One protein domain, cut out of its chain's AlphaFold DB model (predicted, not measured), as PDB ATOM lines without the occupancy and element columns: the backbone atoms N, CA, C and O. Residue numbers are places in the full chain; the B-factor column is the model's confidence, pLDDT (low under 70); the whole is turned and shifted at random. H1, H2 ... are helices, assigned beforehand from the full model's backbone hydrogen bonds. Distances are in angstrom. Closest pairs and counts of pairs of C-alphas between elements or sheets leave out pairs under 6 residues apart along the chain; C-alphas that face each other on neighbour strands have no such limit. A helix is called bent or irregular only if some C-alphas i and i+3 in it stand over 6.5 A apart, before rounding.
ATOM      1  N   LYS A   6     -53.309  18.137  38.428       88.56
ATOM      2  CA  LYS A   6     -53.092  19.145  37.379       88.56
ATOM      3  C   LYS A   6     -51.712  19.801  37.425       88.56
ATOM      4  O   LYS A   6     -51.322  20.477  36.476       88.56
ATOM      5  N   ARG A   7     -50.975  19.649  38.529       85.75
ATOM      6  CA  ARG A   7     -49.600  20.155  38.666       85.75
ATOM      7  C   ARG A   7     -48.562  19.191  38.101       85.75
ATOM      8  O   ARG A   7     -47.407  19.597  37.943       85.75
ATOM      9  N   VAL A   8     -48.952  17.951  37.800       90.38
ATOM     10  CA  VAL A   8     -48.089  16.991  37.111       90.38
ATOM     11  C   VAL A   8     -47.877  17.472  35.674       90.38
ATOM     12  O   VAL A   8     -48.799  17.917  34.992       90.38
ATOM     13  N   ARG A   9     -46.617  17.490  35.234       89.38
ATOM     14  CA  ARG A   9     -46.196  18.111  33.969       89.38
ATOM     15  C   ARG A   9     -46.272  17.111  32.815       89.38
ATOM     16  O   ARG A   9     -45.246  16.782  32.230       89.38
ATOM     17  N   ASP A  10     -47.480  16.663  32.486       92.56
ATOM     18  CA  ASP A  10     -47.693  15.629  31.458       92.56
ATOM     19  C   ASP A  10     -47.858  16.196  30.036       92.56
ATOM     20  O   ASP A  10     -47.696  15.489  29.041       92.56
ATOM     21  N   ASN A  11     -48.142  17.496  29.914       92.38
ATOM     22  CA  ASN A  11     -48.375  18.144  28.623       92.38
ATOM     23  C   ASN A  11     -47.051  18.520  27.944       92.38
ATOM     24  O   ASN A  11     -46.390  19.484  28.340       92.38
ATOM     25  N   ARG A  12     -46.674  17.780  26.894       93.31
ATOM     26  CA  ARG A  12     -45.456  18.038  26.111       93.31
ATOM     27  C   ARG A  12     -45.711  19.049  24.995       93.31
ATOM     28  O   ARG A  12     -46.610  18.865  24.181       93.31
ATOM     29  N   LEU A  13     -44.846  20.055  24.908       92.94
ATOM     30  CA  LEU A  13     -44.766  20.988  23.785       92.94
ATOM     31  C   LEU A  13     -43.396  20.850  23.113       92.94
ATOM     32  O   LEU A  13     -42.398  20.577  23.781       92.94
ATOM     33  N   THR A  14     -43.346  21.019  21.794       94.50
ATOM     34  CA  THR A  14     -42.105  20.967  21.011       94.50
ATOM     35  C   THR A  14     -41.986  22.248  20.202       94.50
ATOM     36  O   THR A  14     -42.922  22.620  19.501       94.50
ATOM     37  N   ILE A  15     -40.835  22.906  20.306       93.38
ATOM     38  CA  ILE A  15     -40.481  24.099  19.534       93.38
ATOM     39  C   ILE A  15     -39.285  23.769  18.643       93.38
ATOM     40  O   ILE A  15     -38.518  22.857  18.954       93.38
ATOM     41  N   ARG A  16     -39.145  24.486  17.530       96.31
ATOM     42  CA  ARG A  16     -37.941  24.433  16.701       96.31
ATOM     43  C   ARG A  16     -37.170  25.723  16.903       96.31
ATOM     44  O   ARG A  16     -37.787  26.781  16.903       96.31
ATOM     45  N   LEU A  17     -35.871  25.576  17.102       97.06
ATOM     46  CA  LEU A  17     -34.911  26.659  17.230       97.06
ATOM     47  C   LEU A  17     -33.941  26.545  16.061       97.06
ATOM     48  O   LEU A  17     -33.702  25.430  15.582       97.06
ATOM     49  N   ASP A  18     -33.416  27.673  15.610       98.31
ATOM     50  CA  ASP A  18     -32.223  27.647  14.774       98.31
ATOM     51  C   ASP A  18     -30.974  27.275  15.598       98.31
ATOM     52  O   ASP A  18     -31.030  27.112  16.823       98.31
ATOM     53  N   ASP A  19     -29.846  27.092  14.914       98.44
ATOM     54  CA  ASP A  19     -28.603  26.651  15.550       98.44
ATOM     55  C   ASP A  19     -28.081  27.683  16.571       98.44
ATOM     56  O   ASP A  19     -27.627  27.311  17.652       98.44
ATOM     57  N   TYR A  20     -28.214  28.984  16.288       98.56
ATOM     58  CA  TYR A  20     -27.747  30.045  17.188       98.56
ATOM     59  C   TYR A  20     -28.623  30.160  18.436       98.56
ATOM     60  O   TYR A  20     -28.118  30.311  19.550       98.56
ATOM     61  N   GLU A  21     -29.939  30.084  18.263       97.88
ATOM     62  CA  GLU A  21     -30.913  30.053  19.347       97.88
ATOM     63  C   GLU A  21     -30.687  28.830  20.239       97.88
ATOM     64  O   GLU A  21     -30.694  28.944  21.469       97.88
ATOM     65  N   HIS A  22     -30.456  27.663  19.633       97.75
ATOM     66  CA  HIS A  22     -30.168  26.436  20.364       97.75
ATOM     67  C   HIS A  22     -28.893  26.558  21.205       97.75
ATOM     68  O   HIS A  22     -28.921  26.255  22.406       97.75
ATOM     69  N   ASP A  23     -27.803  27.037  20.607       98.19
ATOM     70  CA  ASP A  23     -26.516  27.200  21.280       98.19
ATOM     71  C   ASP A  23     -26.605  28.216  22.421       98.19
ATOM     72  O   ASP A  23     -26.121  27.960  23.529       98.19
ATOM     73  N   LEU A  24     -27.289  29.341  22.196       97.50
ATOM     74  CA  LEU A  24     -27.482  30.379  23.204       97.50
ATOM     75  C   LEU A  24     -28.250  29.852  24.421       97.50
ATOM     76  O   LEU A  24     -27.807  30.015  25.561       97.50
ATOM     77  N   VAL A  25     -29.400  29.215  24.195       96.75
ATOM     78  CA  VAL A  25     -30.232  28.685  25.284       96.75
ATOM     79  C   VAL A  25     -29.477  27.595  26.044       96.75
ATOM     80  O   VAL A  25     -29.540  27.548  27.275       96.75
ATOM     81  N   THR A  26     -28.737  26.746  25.333       97.44
ATOM     82  CA  THR A  26     -27.927  25.686  25.940       97.44
ATOM     83  C   THR A  26     -26.813  26.263  26.806       97.44
ATOM     84  O   THR A  26     -26.645  25.839  27.950       97.44
ATOM     85  N   ALA A  27     -26.088  27.269  26.314       98.12
ATOM     86  CA  ALA A  27     -25.038  27.941  27.071       98.12
ATOM     87  C   ALA A  27     -25.581  28.595  28.352       98.12
ATOM     88  O   ALA A  27     -24.990  28.433  29.421       98.12
ATOM     89  N   LEU A  28     -26.727  29.276  28.272       97.56
ATOM     90  CA  LEU A  28     -27.368  29.905  29.430       97.56
ATOM     91  C   LEU A  28     -27.846  28.879  30.463       97.56
ATOM     92  O   LEU A  28     -27.603  29.054  31.658       97.56
ATOM     93  N   ALA A  29     -28.476  27.793  30.014       97.50
ATOM     94  CA  ALA A  29     -28.914  26.719  30.900       97.50
ATOM     95  C   ALA A  29     -27.722  26.070  31.624       97.50
ATOM     96  O   ALA A  29     -27.761  25.896  32.844       97.50
ATOM     97  N   ASN A  30     -26.633  25.800  30.895       97.62
ATOM     98  CA  ASN A  30     -25.394  25.264  31.461       97.62
ATOM     99  C   ASN A  30     -24.767  26.220  32.479       97.62
ATOM    100  O   ASN A  30     -24.352  25.783  33.550       97.62
ATOM    101  N   TYR A  31     -24.729  27.520  32.173       97.56
ATOM    102  CA  TYR A  31     -24.206  28.541  33.082       97.56
ATOM    103  C   TYR A  31     -24.988  28.602  34.400       97.56
ATOM    104  O   TYR A  31     -24.397  28.751  35.467       97.56
ATOM    105  N   GLN A  32     -26.310  28.437  34.342       95.38
ATOM    106  CA  GLN A  32     -27.172  28.417  35.524       95.38
ATOM    107  C   GLN A  32     -27.186  27.054  36.246       95.38
ATOM    108  O   GLN A  32     -27.708  26.948  37.354       95.38
ATOM    109  N   GLY A  33     -26.601  26.011  35.644       96.44
ATOM    110  CA  GLY A  33     -26.615  24.648  36.180       96.44
ATOM    111  C   GLY A  33     -27.991  23.976  36.107       96.44
ATOM    112  O   GLY A  33     -28.290  23.089  36.907       96.44
ATOM    113  N   GLU A  34     -28.846  24.396  35.171       96.00
ATOM    114  CA  GLU A  34     -30.203  23.878  34.994       96.00
ATOM    115  C   GLU A  34     -30.352  23.074  33.697       96.00
ATOM    116  O   GLU A  34     -29.614  23.240  32.729       96.00
ATOM    117  N   GLN A  35     -31.363  22.201  33.642       95.88
ATOM    118  CA  GLN A  35     -31.729  21.539  32.389       95.88
ATOM    119  C   GLN A  35     -32.357  22.546  31.418       95.88
ATOM    120  O   GLN A  35     -33.261  23.292  31.800       95.88
ATOM    121  N   VAL A  36     -31.977  22.479  30.138       95.81
ATOM    122  CA  VAL A  36     -32.490  23.347  29.057       95.81
ATOM    123  C   VAL A  36     -34.022  23.416  29.033       95.81
ATOM    124  O   VAL A  36     -34.603  24.494  28.936       95.81
ATOM    125  N   SER A  37     -34.701  22.277  29.190       94.38
ATOM    126  CA  SER A  37     -36.169  22.202  29.222       94.38
ATOM    127  C   SER A  37     -36.790  22.954  30.408       94.38
ATOM    128  O   SER A  37     -37.855  23.562  30.279       94.38
ATOM    129  N   THR A  38     -36.125  22.932  31.565       95.06
ATOM    130  CA  THR A  38     -36.561  23.647  32.769       95.06
ATOM    131  C   THR A  38     -36.381  25.147  32.586       95.06
ATOM    132  O   THR A  38     -37.323  25.901  32.836       95.06
ATOM    133  N   PHE A  39     -35.221  25.552  32.069       95.50
ATOM    134  CA  PHE A  39     -34.894  26.942  31.773       95.50
ATOM    135  C   PHE A  39     -35.865  27.555  30.752       95.50
ATOM    136  O   PHE A  39     -36.498  28.576  31.024       95.50
ATOM    137  N   LEU A  40     -36.096  26.875  29.623       95.56
ATOM    138  CA  LEU A  40     -37.056  27.314  28.604       95.56
ATOM    139  C   LEU A  40     -38.464  27.490  29.174       95.56
ATOM    140  O   LEU A  40     -39.125  28.493  28.909       95.56
ATOM    141  N   ARG A  41     -38.927  26.552  30.009       95.06
ATOM    142  CA  ARG A  41     -40.234  26.677  30.662       95.06
ATOM    143  C   ARG A  41     -40.300  27.921  31.551       95.06
ATOM    144  O   ARG A  41     -41.328  28.594  31.556       95.06
ATOM    145  N   GLN A  42     -39.257  28.206  32.330       95.06
ATOM    146  CA  GLN A  42     -39.232  29.389  33.195       95.06
ATOM    147  C   GLN A  42     -39.325  30.677  32.374       95.06
ATOM    148  O   GLN A  42     -40.144  31.532  32.703       95.06
ATOM    149  N   ILE A  43     -38.551  30.778  31.288       95.06
ATOM    150  CA  ILE A  43     -38.580  31.936  30.385       95.06
ATOM    151  C   ILE A  43     -39.974  32.126  29.796       95.06
ATOM    152  O   ILE A  43     -40.536  33.209  29.918       95.06
ATOM    153  N   VAL A  44     -40.562  31.074  29.220       95.44
ATOM    154  CA  VAL A  44     -41.879  31.163  28.569       95.44
ATOM    155  C   VAL A  44     -42.957  31.619  29.552       95.44
ATOM    156  O   VAL A  44     -43.770  32.478  29.222       95.44
ATOM    157  N   ILE A  45     -42.968  31.077  30.773       95.75
ATOM    158  CA  ILE A  45     -43.952  31.478  31.786       95.75
ATOM    159  C   ILE A  45     -43.713  32.915  32.254       95.75
ATOM    160  O   ILE A  45     -44.680  33.658  32.417       95.75
ATOM    161  N   LYS A  46     -42.453  33.317  32.445       96.38
ATOM    162  CA  LYS A  46     -42.100  34.687  32.826       96.38
ATOM    163  C   LYS A  46     -42.546  35.687  31.759       96.38
ATOM    164  O   LYS A  46     -43.172  36.687  32.097       96.38
ATOM    165  N   GLU A  47     -42.286  35.392  30.491       95.81
ATOM    166  CA  GLU A  47     -42.690  36.240  29.370       95.81
ATOM    167  C   GLU A  47     -44.216  36.315  29.253       95.81
ATOM    168  O   GLU A  47     -44.787  37.400  29.184       95.81
ATOM    169  N   ALA A  48     -44.910  35.176  29.347       95.62
ATOM    170  CA  ALA A  48     -46.372  35.147  29.326       95.62
ATOM    171  C   ALA A  48     -46.985  36.007  30.444       95.62
ATOM    172  O   ALA A  48     -47.962  36.717  30.216       95.62
ATOM    173  N   GLN A  49     -46.400  35.988  31.646       95.69
ATOM    174  CA  GLN A  49     -46.830  36.846  32.753       95.69
ATOM    175  C   GLN A  49     -46.628  38.334  32.447       95.69
ATOM    176  O   GLN A  49     -47.505  39.137  32.763       95.69
ATOM    177  N   GLN A  50     -45.509  38.707  31.822       95.25
ATOM    178  CA  GLN A  50     -45.231  40.093  31.438       95.25
ATOM    179  C   GLN A  50     -46.202  40.588  30.361       95.25
ATOM    180  O   GLN A  50     -46.775  41.669  30.504       95.25
ATOM    181  N   VAL A  51     -46.459  39.769  29.338       94.88
ATOM    182  CA  VAL A  51     -47.437  40.068  28.282       94.88
ATOM    183  C   VAL A  51     -48.839  40.238  28.866       94.88
ATOM    184  O   VAL A  51     -49.530  41.206  28.549       94.88
ATOM    185  N   LEU A  52     -49.257  39.339  29.764       93.62
ATOM    186  CA  LEU A  52     -50.553  39.438  30.439       93.62
ATOM    187  C   LEU A  52     -50.653  40.698  31.305       93.62
ATOM    188  O   LEU A  52     -51.670  41.386  31.260       93.62
ATOM    189  N   ALA A  53     -49.604  41.035  32.058       91.56
ATOM    190  CA  ALA A  53     -49.581  42.244  32.876       91.56
ATOM    191  C   ALA A  53     -49.715  43.516  32.021       91.56
ATOM    192  O   ALA A  53     -50.496  44.406  32.357       91.56
ATOM    193  N   ALA A  54     -49.010  43.581  30.888       88.75
ATOM    194  CA  ALA A  54     -49.114  44.695  29.948       88.75
ATOM    195  C   ALA A  54     -50.519  44.799  29.326       88.75
ATOM    196  O   ALA A  54     -51.070  45.896  29.199       88.75
ATOM    197  N   ALA A  55     -51.131  43.661  28.985       85.25
ATOM    198  CA  ALA A  55     -52.489  43.622  28.454       85.25
ATOM    199  C   ALA A  55     -53.513  44.155  29.471       85.25
ATOM    200  O   ALA A  55     -54.328  45.005  29.114       85.25
ATOM    201  N   THR A  56     -53.437  43.747  30.739       84.31
ATOM    202  CA  THR A  56     -54.344  44.234  31.795       84.31
ATOM    203  C   THR A  56     -54.264  45.753  31.968       84.31
ATOM    204  O   THR A  56     -55.294  46.423  31.945       84.31
ATOM    205  N   GLN A  57     -53.054  46.325  32.018       80.81
ATOM    206  CA  GLN A  57     -52.871  47.782  32.119       80.81
ATOM    207  C   GLN A  57     -53.492  48.540  30.936       80.81
ATOM    208  O   GLN A  57     -53.993  49.655  31.086       80.81
ATOM    209  N   SER A  58     -53.456  47.952  29.738       75.31
ATOM    210  CA  SER A  58     -54.060  48.556  28.549       75.31
ATOM    211  C   SER A  58     -55.592  48.575  28.606       75.31
ATOM    212  O   SER A  58     -56.209  49.516  28.104       75.31
ATOM    213  N   VAL A  59     -56.203  47.569  29.239       77.12
ATOM    214  CA  VAL A  59     -57.655  47.490  29.444       77.12
ATOM    215  C   VAL A  59     -58.101  48.537  30.461       77.12
ATOM    216  O   VAL A  59     -59.025  49.290  30.167       77.12
ATOM    217  N   GLU A  60     -57.400  48.660  31.591       76.69
ATOM    218  CA  GLU A  60     -57.709  49.651  32.635       76.69
ATOM    219  C   GLU A  60     -57.695  51.091  32.100       76.69
ATOM    220  O   GLU A  60     -58.592  51.875  32.407       76.69
ATOM    221  N   ARG A  61     -56.733  51.428  31.225       68.06
ATOM    222  CA  ARG A  61     -56.664  52.747  30.568       68.06
ATOM    223  C   ARG A  61     -57.816  53.036  29.606       68.06
ATOM    224  O   ARG A  61     -58.062  54.197  29.323       68.06
ATOM    225  N   ARG A  62     -58.464  52.012  29.040       62.38
ATOM    226  CA  ARG A  62     -59.603  52.189  28.117       62.38
ATOM    227  C   ARG A  62     -60.930  52.362  28.850       62.38
ATOM    228  O   ARG A  62     -61.875  52.867  28.258       62.38
ATOM    229  N   SER A  63     -61.011  51.887  30.090       66.19
ATOM    230  CA  SER A  63     -62.209  51.965  30.933       66.19
ATOM    231  C   SER A  63     -62.278  53.213  31.824       66.19
ATOM    232  O   SER A  63     -63.270  53.371  32.530       66.19
ATOM    233  N   ALA A  64     -61.238  54.054  31.817       56.00
ATOM    234  CA  ALA A  64     -61.148  55.315  32.557       56.00
ATOM    235  C   ALA A  64     -61.336  56.511  31.615       56.00
ATOM    236  O   ALA A  64     -61.938  57.510  32.067       56.00
TER     237      ALA A  64
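What this domain is: This is residues 6 to 64 of the 64 residues of the protein "Uncharacterized protein DUF1778" of Rubrivivax gelatinosus (UniProt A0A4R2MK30). A short helix, H1, is set crosswise at the beginning of a much longer helix, H2, whose far part sticks out as a single bare arm, residues 41 to 62. Before H1 runs a tail, residues 6 to 18, with no named helix and no named strand, in which residues 6 to 16 also stand free. The printed part has 59 residues with two named helices, H1 then H2, and no named strand; its class is all helix. It is only just extended, close to loose, with a radius of gyration of the C-alphas of 15.8 A, and its outline of 46 by 31 by 22 A is only just elongated.

How they stand to each other: Start at Lys 6 and read through residues 6 to 18, which hold no named element, to H1, residues 19 to 32. A tight link of 3 residues then brings you to H2, residues 36 to 62. The two helices touch, and their closest C-alphas are those of Ala 29 and Val 36, 5.2 A apart. H1 touches H2 with residues 25 to 30 alone, and H2 touches H1 with residues 36 to 40 alone. Their lines are about perpendicular, at 81 degrees. Check the backbone of H1 and H2: every O i to N i+4 pair is within hydrogen-bond range.

Where its parts are: Find C-alpha 19 at (-28.603, 26.651, 15.550), where H1 begins; it runs 20.1 A to C-alpha 32. Then find C-alpha 36 at (-32.490, 23.347, 29.057); from there H2 runs 39.6 A to C-alpha 62 at (-59.603, 52.189, 28.117). Neither helix is bent.

The domain as a whole: Look for the two C-alphas farthest apart at Asn 30 and Ala 64, 46.7 A. The printed part has no cut and ends at the chain's last residue, 64. The mean pLDDT of the printed part is 91.4; look to residues 61 to 64 for the values under 70.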